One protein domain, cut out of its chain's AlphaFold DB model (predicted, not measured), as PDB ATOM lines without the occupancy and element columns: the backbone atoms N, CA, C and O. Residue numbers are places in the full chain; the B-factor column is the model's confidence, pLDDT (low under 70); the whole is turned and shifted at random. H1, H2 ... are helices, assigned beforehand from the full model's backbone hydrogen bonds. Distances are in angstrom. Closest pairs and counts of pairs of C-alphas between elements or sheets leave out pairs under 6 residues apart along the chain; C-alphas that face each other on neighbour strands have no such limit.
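What this domain is: This is residues 10 to 90 of the 92 residues of an uncharacterized protein of Candidatus Levybacteria bacterium RIFCSPHIGHO2_02_FULL_37_13 (UniProt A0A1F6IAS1). A long helix, H1, makes most of the length; two short helices, H2 and H3, gather at its C-terminal end, and H4 folds back to cross the second half of H1 at a steep angle. Residues 10 to 19, with no named helix, make a loose N-terminal stretch that leads into H1 at Ala 20, and the C-alphas of Leu 10 and Val 90, the first and last printed, are 14.4 A apart. The printed part has 81 residues, with four named helices in the order H1, H2, H3, H4 and no named strand; the class is all helix. The whole is loose, with a radius of gyration of the C-alphas of 14.6 A, and elongated, spanning 44 by 23 by 19 A.

How they stand to each other: H1, residues 20 to 43, touches H4, residues 71 to 89, with residues 34 to 42 alone, meeting residues 75 to 82 of H4; the closest C-alphas, of Leu 38 and Phe 78, are 6.8 A apart. Their steep tilt is 57 degrees, opposite ways. With residues 39 to 43 alone, H1 touches H3, residues 57 to 67, at a steep tilt of 46 degrees, the same way; the closest C-alphas, of Ile 39 and Pro 57, are 6.5 A apart. H2, residues 48 to 53, only just touches H3, with 3 pairs of C-alphas within 8 A, the closest being Val 51 and Ile 60 at 6.5 A. H3 and H4 touch only at the corner, and only just, with 3 such pairs; the closest C-alphas, of Lys 65 and Ile 71, are 6.0 A apart. H2 and H4 are apart. Each O i to N i+4 pair is within hydrogen-bond range in H2 and H4, against 18 of 20 in H1 and 6 of 7 in H3.

Where its parts are: H1 runs 34.6 A from C-alpha 20 at (320.242, 339.493, 292.555) to C-alpha 43; H2 measures 8.6 A, H3 15.6 A and H4 26.5 A, ending with C-alpha 89 at (316.954, 316.304, 285.436).

The domain as a whole: The two C-alphas farthest apart, of Lys 19 and Lys 49, are 44.3 A apart. The printed part has no cut, and the links H1 to H2, H2 to H3 and H3 to H4 are tight. The mean pLDDT of the printed part is 88.4, and no printed residue is under 70.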
ATOM      1  N   LEU A  10     326.325 330.213 286.386       88.12
ATOM      2  CA  LEU A  10     325.035 330.692 285.896       88.12
ATOM      3  C   LEU A  10     325.114 330.955 284.398       88.12
ATOM      4  O   LEU A  10     324.291 330.434 283.647       88.12
ATOM      5  N   SER A  11     326.141 331.678 283.950       88.25
ATOM      6  CA  SER A  11     326.382 331.904 282.521       88.25
ATOM      7  C   SER A  11     326.647 330.593 281.772       88.25
ATOM      8  O   SER A  11     326.120 330.387 280.679       88.25
ATOM      9  N   PHE A  12     327.393 329.660 282.373       89.31
ATOM     10  CA  PHE A  12     327.648 328.336 281.795       89.31
ATOM     11  C   PHE A  12     326.357 327.527 281.550       89.31
ATOM     12  O   PHE A  12     326.187 326.921 280.483       89.31
ATOM     13  N   LEU A  13     325.428 327.560 282.513       88.44
ATOM     14  CA  LEU A  13     324.106 326.928 282.438       88.44
ATOM     15  C   LEU A  13     323.029 327.834 281.816       88.44
ATOM     16  O   LEU A  13     321.849 327.496 281.858       88.44
ATOM     17  N   GLY A  14     323.386 328.994 281.259       86.75
ATOM     18  CA  GLY A  14     322.421 329.925 280.665       86.75
ATOM     19  C   GLY A  14     321.306 330.390 281.617       86.75
ATOM     20  O   GLY A  14     320.219 330.733 281.160       86.75
ATOM     21  N   ILE A  15     321.542 330.384 282.932       86.50
ATOM     22  CA  ILE A  15     320.565 330.794 283.947       86.50
ATOM     23  C   ILE A  15     320.677 332.306 284.140       86.50
ATOM     24  O   ILE A  15     321.543 332.796 284.861       86.50
ATOM     25  N   THR A  16     319.791 333.065 283.495       81.12
ATOM     26  CA  THR A  16     319.826 334.539 283.524       81.12
ATOM     27  C   THR A  16     318.714 335.166 284.370       81.12
ATOM     28  O   THR A  16     318.853 336.310 284.802       81.12
ATOM     29  N   ASN A  17     317.648 334.416 284.665       80.00
ATOM     30  CA  ASN A  17     316.395 334.938 285.227       80.00
ATOM     31  C   ASN A  17     316.284 334.850 286.765       80.00
ATOM     32  O   ASN A  17     315.202 334.639 287.303       80.00
ATOM     33  N   LEU A  18     317.405 334.967 287.480       82.56
ATOM     34  CA  LEU A  18     317.431 334.968 288.948       82.56
ATOM     35  C   LEU A  18     317.443 336.397 289.493       82.56
ATOM     36  O   LEU A  18     318.085 337.279 288.911       82.56
ATOM     37  N   LYS A  19     316.807 336.628 290.645       87.69
ATOM     38  CA  LYS A  19     316.961 337.894 291.372       87.69
ATOM     39  C   LYS A  19     318.381 338.020 291.918       87.69
ATOM     40  O   LYS A  19     319.033 337.019 292.200       87.69
ATOM     41  N   ALA A  20     318.873 339.247 292.089       79.19
ATOM     42  CA  ALA A  20     320.242 339.493 292.555       79.19
ATOM     43  C   ALA A  20     320.552 338.827 293.912       79.19
ATOM     44  O   ALA A  20     321.648 338.307 294.100       79.19
ATOM     45  N   GLU A  21     319.567 338.796 294.813       81.25
ATOM     46  CA  GLU A  21     319.649 338.132 296.119       81.25
ATOM     47  C   GLU A  21     319.829 336.607 296.002       81.25
ATOM     48  O   GLU A  21     320.638 336.021 296.716       81.25
ATOM     49  N   GLU A  22     319.171 335.976 295.026       84.50
ATOM     50  CA  GLU A  22     319.253 334.534 294.769       84.50
ATOM     51  C   GLU A  22     320.488 334.166 293.935       84.50
ATOM     52  O   GLU A  22     321.020 333.065 294.064       84.50
ATOM     53  N   LYS A  23     320.978 335.082 293.085       85.75
ATOM     54  CA  LYS A  23     322.115 334.834 292.182       85.75
ATOM     55  C   LYS A  23     323.350 334.354 292.929       85.75
ATOM     56  O   LYS A  23     323.968 333.391 292.490       85.75
ATOM     57  N   ASN A  24     323.707 334.996 294.040       85.44
ATOM     58  CA  ASN A  24     324.909 334.623 294.785       85.44
ATOM     59  C   ASN A  24     324.773 333.237 295.417       85.44
ATOM     60  O   ASN A  24     325.667 332.409 295.265       85.44
ATOM     61  N   GLU A  25     323.650 332.962 296.079       87.50
ATOM     62  CA  GLU A  25     323.422 331.671 296.726       87.50
ATOM     63  C   GLU A  25     323.347 330.531 295.701       87.50
ATOM     64  O   GLU A  25     324.003 329.498 295.854       87.50
ATOM     65  N   VAL A  26     322.584 330.725 294.623       86.94
ATOM     66  CA  VAL A  26     322.429 329.726 293.561       86.94
ATOM     67  C   VAL A  26     323.743 329.523 292.811       86.94
ATOM     68  O   VAL A  26     324.107 328.380 292.544       86.94
ATOM     69  N   SER A  27     324.490 330.592 292.520       87.00
ATOM     70  CA  SER A  27     325.811 330.497 291.886       87.00
ATOM     71  C   SER A  27     326.780 329.683 292.742       87.00
ATOM     72  O   SER A  27     327.366 328.729 292.239       87.00
ATOM     73  N   GLN A  28     326.876 329.965 294.047       87.81
ATOM     74  CA  GLN A  28     327.732 329.196 294.959       87.81
ATOM     75  C   GLN A  28     327.323 327.720 295.022       87.81
ATOM     76  O   GLN A  28     328.158 326.838 294.839       87.81
ATOM     77  N   LYS A  29     326.023 327.433 295.166       89.56
ATOM     78  CA  LYS A  29     325.511 326.052 295.165       89.56
ATOM     79  C   LYS A  29     325.816 325.308 293.863       89.56
ATOM     80  O   LYS A  29     326.097 324.110 293.889       89.56
ATOM     81  N   LEU A  30     325.729 325.982 292.716       89.75
ATOM     82  CA  LEU A  30     326.052 325.386 291.419       89.75
ATOM     83  C   LEU A  30     327.555 325.166 291.254       89.75
ATOM     84  O   LEU A  30     327.950 324.108 290.770       89.75
ATOM     85  N   LEU A  31     328.381 326.119 291.686       89.38
ATOM     86  CA  LEU A  31     329.836 325.984 291.735       89.38
ATOM     87  C   LEU A  31     330.253 324.768 292.563       89.38
ATOM     88  O   LEU A  31     331.055 323.962 292.089       89.38
ATOM     89  N   ASP A  32     329.670 324.590 293.747       89.25
ATOM     90  CA  ASP A  32     329.945 323.436 294.603       89.25
ATOM     91  C   ASP A  32     329.542 322.122 293.928       89.25
ATOM     92  O   ASP A  32     330.334 321.179 293.888       89.25
ATOM     93  N   LYS A  33     328.348 322.060 293.325       90.06
ATOM     94  CA  LYS A  33     327.886 320.866 292.594       90.06
ATOM     95  C   LYS A  33     328.780 320.519 291.407       90.06
ATOM     96  O   LYS A  33     329.120 319.353 291.221       90.06
ATOM     97  N   ILE A  34     329.165 321.515 290.611       90.75
ATOM     98  CA  ILE A  34     330.059 321.330 289.462       90.75
ATOM     99  C   ILE A  34     331.428 320.854 289.941       90.75
ATOM    100  O   ILE A  34     331.986 319.916 289.376       90.75
ATOM    101  N   SER A  35     331.945 321.452 291.014       89.19
ATOM    102  CA  SER A  35     333.229 321.063 291.594       89.19
ATOM    103  C   SER A  35     333.190 319.610 292.064       89.19
ATOM    104  O   SER A  35     334.039 318.823 291.655       89.19
ATOM    105  N   GLN A  36     332.169 319.224 292.839       89.81
ATOM    106  CA  GLN A  36     331.963 317.843 293.295       89.81
ATOM    107  C   GLN A  36     331.867 316.856 292.130       89.81
ATOM    108  O   GLN A  36     332.541 315.827 292.143       89.81
ATOM    109  N   TYR A  37     331.084 317.185 291.100       92.00
ATOM    110  CA  TYR A  37     330.968 316.353 289.907       92.00
ATOM    111  C   TYR A  37     332.329 316.140 289.234       92.00
ATOM    112  O   TYR A  37     332.715 315.005 288.957       92.00
ATOM    113  N   LEU A  38     333.091 317.215 289.014       91.44
ATOM    114  CA  LEU A  38     334.413 317.120 288.402       91.44
ATOM    115  C   LEU A  38     335.378 316.286 289.248       91.44
ATOM    116  O   LEU A  38     336.087 315.454 288.690       91.44
ATOM    117  N   ILE A  39     335.380 316.455 290.573       90.50
ATOM    118  CA  ILE A  39     336.223 315.669 291.485       90.50
ATOM    119  C   ILE A  39     335.931 314.178 291.329       90.50
ATOM    120  O   ILE A  39     336.868 313.394 291.182       90.50
ATOM    121  N   ILE A  40     334.656 313.782 291.309       90.94
ATOM    122  CA  ILE A  40     334.252 312.381 291.135       90.94
ATOM    123  C   ILE A  40     334.768 311.849 289.793       90.94
ATOM    124  O   ILE A  40     335.511 310.871 289.761       90.94
ATOM    125  N   ARG A  41     334.462 312.540 288.688       93.56
ATOM    126  CA  ARG A  41     334.829 312.094 287.331       93.56
ATOM    127  C   ARG A  41     336.334 312.045 287.101       93.56
ATOM    128  O   ARG A  41     336.821 311.197 286.365       93.56
ATOM    129  N   ILE A  42     337.084 312.955 287.711       91.94
ATOM    130  CA  ILE A  42     338.546 312.951 287.647       91.94
ATOM    131  C   ILE A  42     339.117 311.831 288.516       91.94
ATOM    132  O   ILE A  42     340.051 311.159 288.086       91.94
ATOM    133  N   SER A  43     338.546 311.590 289.697       90.75
ATOM    134  CA  SER A  43     338.972 310.494 290.574       90.75
ATOM    135  C   SER A  43     338.788 309.131 289.906       90.75
ATOM    136  O   SER A  43     339.650 308.274 290.053       90.75
ATOM    137  N   GLU A  44     337.734 308.953 289.101       92.12
ATOM    138  CA  GLU A  44     337.510 307.751 288.274       92.12
ATOM    139  C   GLU A  44     338.616 307.507 287.230       92.12
ATOM    140  O   GLU A  44     338.802 306.383 286.768       92.12
ATOM    141  N   LEU A  45     339.351 308.551 286.833       92.06
ATOM    142  CA  LEU A  45     340.473 308.449 285.895       92.06
ATOM    143  C   LEU A  45     341.823 308.229 286.589       92.06
ATOM    144  O   LEU A  45     342.822 307.974 285.912       92.06
ATOM    145  N   LEU A  46     341.874 308.386 287.910       91.69
ATOM    146  CA  LEU A  46     343.073 308.217 288.716       91.69
ATOM    147  C   LEU A  46     343.124 306.814 289.319       91.69
ATOM    148  O   LEU A  46     342.118 306.126 289.465       91.69
ATOM    149  N   SER A  47     344.329 306.376 289.689       91.94
ATOM    150  CA  SER A  47     344.465 305.133 290.447       91.94
ATOM    151  C   SER A  47     343.926 305.311 291.870       91.94
ATOM    152  O   SER A  47     344.019 306.394 292.445       91.94
ATOM    153  N   GLU A  48     343.437 304.237 292.489       89.00
ATOM    154  CA  GLU A  48     342.946 304.278 293.876       89.00
ATOM    155  C   GLU A  48     344.010 304.812 294.855       89.00
ATOM    156  O   GLU A  48     343.697 305.537 295.797       89.00
ATOM    157  N   LYS A  49     345.290 304.512 294.597       89.81
ATOM    158  CA  LYS A  49     346.420 305.043 295.370       89.81
ATOM    159  C   LYS A  49     346.526 306.565 295.258       89.81
ATOM    160  O   LYS A  49     346.811 307.224 296.248       89.81
ATOM    161  N   ASP A  50     346.307 307.115 294.070       89.19
ATOM    162  CA  ASP A  50     346.375 308.558 293.833       89.19
ATOM    163  C   ASP A  50     345.237 309.299 294.529       89.19
ATOM    164  O   ASP A  50     345.474 310.333 295.147       89.19
ATOM    165  N   VAL A  51     344.035 308.724 294.506       87.75
ATOM    166  CA  VAL A  51     342.876 309.270 295.220       87.75
ATOM    167  C   VAL A  51     343.085 309.206 296.735       87.75
ATOM    168  O   VAL A  51     342.817 310.180 297.425       87.75
ATOM    169  N   LYS A  52     343.630 308.102 297.269       87.75
ATOM    170  CA  LYS A  52     343.939 307.972 298.708       87.75
ATOM    171  C   LYS A  52     345.064 308.892 299.186       87.75
ATOM    172  O   LYS A  52     345.106 309.223 300.363       87.75
ATOM    173  N   ASN A  53     345.978 309.273 298.296       87.94
ATOM    174  CA  ASN A  53     347.068 310.198 298.609       87.94
ATOM    175  C   ASN A  53     346.636 311.673 298.564       87.94
ATOM    176  O   ASN A  53     347.391 312.532 299.019       87.94
ATOM    177  N   ALA A  54     345.467 311.977 297.997       88.62
ATOM    178  CA  ALA A  54     344.902 313.316 298.011       88.62
ATOM    179  C   ALA A  54     344.336 313.623 299.404       88.62
ATOM    180  O   ALA A  54     343.454 312.920 299.893       88.62
ATOM    181  N   ASN A  55     344.829 314.685 300.042       87.12
ATOM    182  CA  ASN A  55     344.333 315.135 301.346       87.12
ATOM    183  C   ASN A  55     343.176 316.129 301.196       87.12
ATOM    184  O   ASN A  55     342.492 316.458 302.164       87.12
ATOM    185  N   SER A  56     342.966 316.618 299.975       86.00
ATOM    186  CA  SER A  56     341.940 317.583 299.622       86.00
ATOM    187  C   SER A  56     341.418 317.347 298.197       86.00
ATOM    188  O   SER A  56     342.112 316.756 297.363       86.00
ATOM    189  N   PRO A  57     340.204 317.820 297.875       82.25
ATOM    190  CA  PRO A  57     339.714 317.853 296.499       82.25
ATOM    191  C   PRO A  57     340.645 318.577 295.521       82.25
ATOM    192  O   PRO A  57     340.751 318.205 294.354       82.25
ATOM    193  N   GLU A  58     341.331 319.606 296.004       82.19
ATOM    194  CA  GLU A  58     342.346 320.354 295.278       82.19
ATOM    195  C   GLU A  58     343.492 319.443 294.806       82.19
ATOM    196  O   GLU A  58     343.912 319.516 293.646       82.19
ATOM    197  N   ASP A  59     343.943 318.529 295.668       89.12
ATOM    198  CA  ASP A  59     345.017 317.586 295.349       89.12
ATOM    199  C   ASP A  59     344.626 316.645 294.205       89.12
ATOM    200  O   ASP A  59     345.461 316.342 293.355       89.12
ATOM    201  N   ILE A  60     343.352 316.243 294.115       89.12
ATOM    202  CA  ILE A  60     342.848 315.414 293.007       89.12
ATOM    203  C   ILE A  60     343.086 316.110 291.664       89.12
ATOM    204  O   ILE A  60     343.586 315.489 290.724       89.12
ATOM    205  N   PHE A  61     342.791 317.410 291.566       85.81
ATOM    206  CA  PHE A  61     343.026 318.175 290.340       85.81
ATOM    207  C   PHE A  61     344.513 318.337 290.026       85.81
ATOM    208  O   PHE A  61     344.906 318.237 288.862       85.81
ATOM    209  N   ILE A  62     345.341 318.586 291.042       88.56
ATOM    210  CA  ILE A  62     346.790 318.740 290.869       88.56
ATOM    211  C   ILE A  62     347.396 317.427 290.367       88.56
ATOM    212  O   ILE A  62     348.099 317.417 289.355       88.56
ATOM    213  N   ILE A  63     347.071 316.308 291.016       90.81
ATOM    214  CA  ILE A  63     347.546 314.977 290.631       90.81
ATOM    215  C   ILE A  63     347.067 314.632 289.215       90.81
ATOM    216  O   ILE A  63     347.858 314.170 288.388       90.81
ATOM    217  N   ALA A  64     345.803 314.918 288.896       90.25
ATOM    218  CA  ALA A  64     345.243 314.710 287.567       90.25
ATOM    219  C   ALA A  64     345.962 315.512 286.477       90.25
ATOM    220  O   ALA A  64     346.227 314.963 285.409       90.25
ATOM    221  N   LYS A  65     346.339 316.770 286.737       88.81
ATOM    222  CA  LYS A  65     347.126 317.585 285.794       88.81
ATOM    223  C   LYS A  65     348.494 317.006 285.475       88.81
ATOM    224  O   LYS A  65     348.963 317.167 284.353       88.81
ATOM    225  N   VAL A  66     349.115 316.326 286.431       91.06
ATOM    226  CA  VAL A  66     350.428 315.703 286.229       91.06
ATOM    227  C   VAL A  66     350.301 314.352 285.525       91.06
ATOM    228  O   VAL A  66     351.116 314.022 284.668       91.06
ATOM    229  N   LYS A  67     349.293 313.552 285.889       92.44
ATOM    230  CA  LYS A  67     349.206 312.141 285.485       92.44
ATOM    231  C   LYS A  67     348.327 311.872 284.274       92.44
ATOM    232  O   LYS A  67     348.556 310.888 283.575       92.44
ATOM    233  N   ILE A  68     347.311 312.696 284.036       90.12
ATOM    234  CA  ILE A  68     346.333 312.455 282.979       90.12
ATOM    235  C   ILE A  68     346.659 313.358 281.786       90.12
ATOM    236  O   ILE A  68     346.462 314.574 281.856       90.12
ATOM    237  N   PRO A  69     347.106 312.793 280.650       90.62
ATOM    238  CA  PRO A  69     347.351 313.587 279.458       90.62
ATOM    239  C   PRO A  69     346.044 314.209 278.959       90.62
ATOM    240  O   PRO A  69     344.994 313.559 278.915       90.62
ATOM    241  N   ASN A  70     346.119 315.472 278.538       89.94
ATOM    242  CA  ASN A  70     344.976 316.248 278.054       89.94
ATOM    243  C   ASN A  70     343.824 316.361 279.075       89.94
ATOM    244  O   ASN A  70     342.653 316.380 278.675       89.94
ATOM    245  N   ILE A  71     344.129 316.440 280.378       88.81
ATOM    246  CA  ILE A  71     343.100 316.571 281.420       88.81
ATOM    247  C   ILE A  71     342.177 317.768 281.173       88.81
ATOM    248  O   ILE A  71     340.969 317.624 281.317       88.81
ATOM    249  N   ASP A  72     342.686 318.904 280.689       86.75
ATOM    250  CA  ASP A  72     341.862 320.091 280.434       86.75
ATOM    251  C   ASP A  72     340.795 319.823 279.362       86.75
ATOM    252  O   ASP A  72     339.654 320.277 279.476       86.75
ATOM    253  N   LYS A  73     341.126 319.023 278.337       90.81
ATOM    254  CA  LYS A  73     340.153 318.587 277.324       90.81
ATOM    255  C   LYS A  73     339.097 317.670 277.942       90.81
ATOM    256  O   LYS A  73     337.922 317.811 277.621       90.81
ATOM    257  N   LYS A  74     339.495 316.757 278.833       90.88
ATOM    258  CA  LYS A  74     338.567 315.860 279.543       90.88
ATOM    259  C   LYS A  74     337.646 316.628 280.493       90.88
ATOM    260  O   LYS A  74     336.449 316.378 280.482       90.88
ATOM    261  N   VAL A  75     338.168 317.609 281.229       90.44
ATOM    262  CA  VAL A  75     337.377 318.487 282.107       90.44
ATOM    263  C   VAL A  75     336.305 319.230 281.314       90.44
ATOM    264  O   VAL A  75     335.159 319.271 281.747       90.44
ATOM    265  N   ARG A  76     336.626 319.752 280.121       90.69
ATOM    266  CA  ARG A  76     335.610 320.365 279.246       90.69
ATOM    267  C   ARG A  76     334.516 319.378 278.845       90.69
ATOM    268  O   ARG A  76     333.349 319.737 278.885       90.69
ATOM    269  N   VAL A  77     334.877 318.142 278.490       93.06
ATOM    270  CA  VAL A  77     333.885 317.099 278.175       93.06
ATOM    271  C   VAL A  77     332.994 316.814 279.384       93.06
ATOM    272  O   VAL A  77     331.779 316.785 279.243       93.06
ATOM    273  N   PHE A  78     333.575 316.690 280.578       94.00
ATOM    274  CA  PHE A  78     332.815 316.483 281.810       94.00
ATOM    275  C   PHE A  78     331.877 317.647 282.132       94.00
ATOM    276  O   PHE A  78     330.752 317.411 282.556       94.00
ATOM    277  N   LEU A  79     332.294 318.889 281.898       92.06
ATOM    278  CA  LEU A  79     331.415 320.049 282.046       92.06
ATOM    279  C   LEU A  79     330.221 319.978 281.082       92.06
ATOM    280  O   LEU A  79     329.085 320.185 281.503       92.06
ATOM    281  N   GLU A  80     330.447 319.639 279.813       92.44
ATOM    282  CA  GLU A  80     329.360 319.469 278.839       92.44
ATOM    283  C   GLU A  80     328.416 318.315 279.208       92.44
ATOM    284  O   GLU A  80     327.198 318.435 279.056       92.44
ATOM    285  N   ASP A  81     328.950 317.211 279.733       93.62
ATOM    286  CA  ASP A  81     328.145 316.093 280.233       93.62
ATOM    287  C   ASP A  81     327.312 316.507 281.452       93.62
ATOM    288  O   ASP A  81     326.104 316.263 281.474       93.62
ATOM    289  N   PHE A  82     327.912 317.220 282.411       92.69
ATOM    290  CA  PHE A  82     327.197 317.803 283.548       92.69
ATOM    291  C   PHE A  82     326.058 318.709 283.079       92.69
ATOM    292  O   PHE A  82     324.940 318.608 283.576       92.69
ATOM    293  N   LYS A  83     326.314 319.576 282.093       91.06
ATOM    294  CA  LYS A  83     325.304 320.481 281.534       91.06
ATOM    295  C   LYS A  83     324.127 319.710 280.934       91.06
ATOM    296  O   LYS A  83     322.976 320.041 281.214       91.06
ATOM    297  N   LYS A  84     324.390 318.665 280.146       90.88
ATOM    298  CA  LYS A  84     323.336 317.800 279.582       90.88
ATOM    299  C   LYS A  84     322.530 317.106 280.676       90.88
ATOM    300  O   LYS A  84     321.305 317.057 280.596       90.88
ATOM    301  N   GLU A  85     323.206 316.572 281.689       89.62
ATOM    302  CA  GLU A  85     322.564 315.881 282.805       89.62
ATOM    303  C   GLU A  85     321.713 316.836 283.652       89.62
ATOM    304  O   GLU A  85     320.586 316.502 284.020       89.62
ATOM    305  N   PHE A  86     322.205 318.054 283.884       87.94
ATOM    306  CA  PHE A  86     321.470 319.114 284.562       87.94
ATOM    307  C   PHE A  86     320.130 319.382 283.866       87.94
ATOM    308  O   PHE A  86     319.091 319.249 284.504       87.94
ATOM    309  N   TYR A  87     320.110 319.651 282.557       85.81
ATOM    310  CA  TYR A  87     318.845 319.900 281.843       85.81
ATOM    311  C   TYR A  87     317.968 318.663 281.665       85.81
ATOM    312  O   TYR A  87     316.761 318.789 281.500       85.81
ATOM    313  N   LYS A  88     318.537 317.456 281.697       86.00
ATOM    314  CA  LYS A  88     317.729 316.232 281.682       86.00
ATOM    315  C   LYS A  88     316.942 316.065 282.985       86.00
ATOM    316  O   LYS A  88     315.812 315.582 282.962       86.00
ATOM    317  N   ASN A  89     317.551 316.436 284.108       77.31
ATOM    318  CA  ASN A  89     316.954 316.304 285.436       77.31
ATOM    319  C   ASN A  89     316.082 317.505 285.816       77.31
ATOM    320  O   ASN A  89     315.096 317.348 286.535       77.31
ATOM    321  N   VAL A  90     316.409 318.698 285.323       70.06
ATOM    322  CA  VAL A  90     315.563 319.878 285.470       70.06
ATOM    323  C   VAL A  90     314.551 319.871 284.322       70.06
ATOM    324  O   VAL A  90     314.851 320.311 283.220       70.06
TER     325      VAL A  90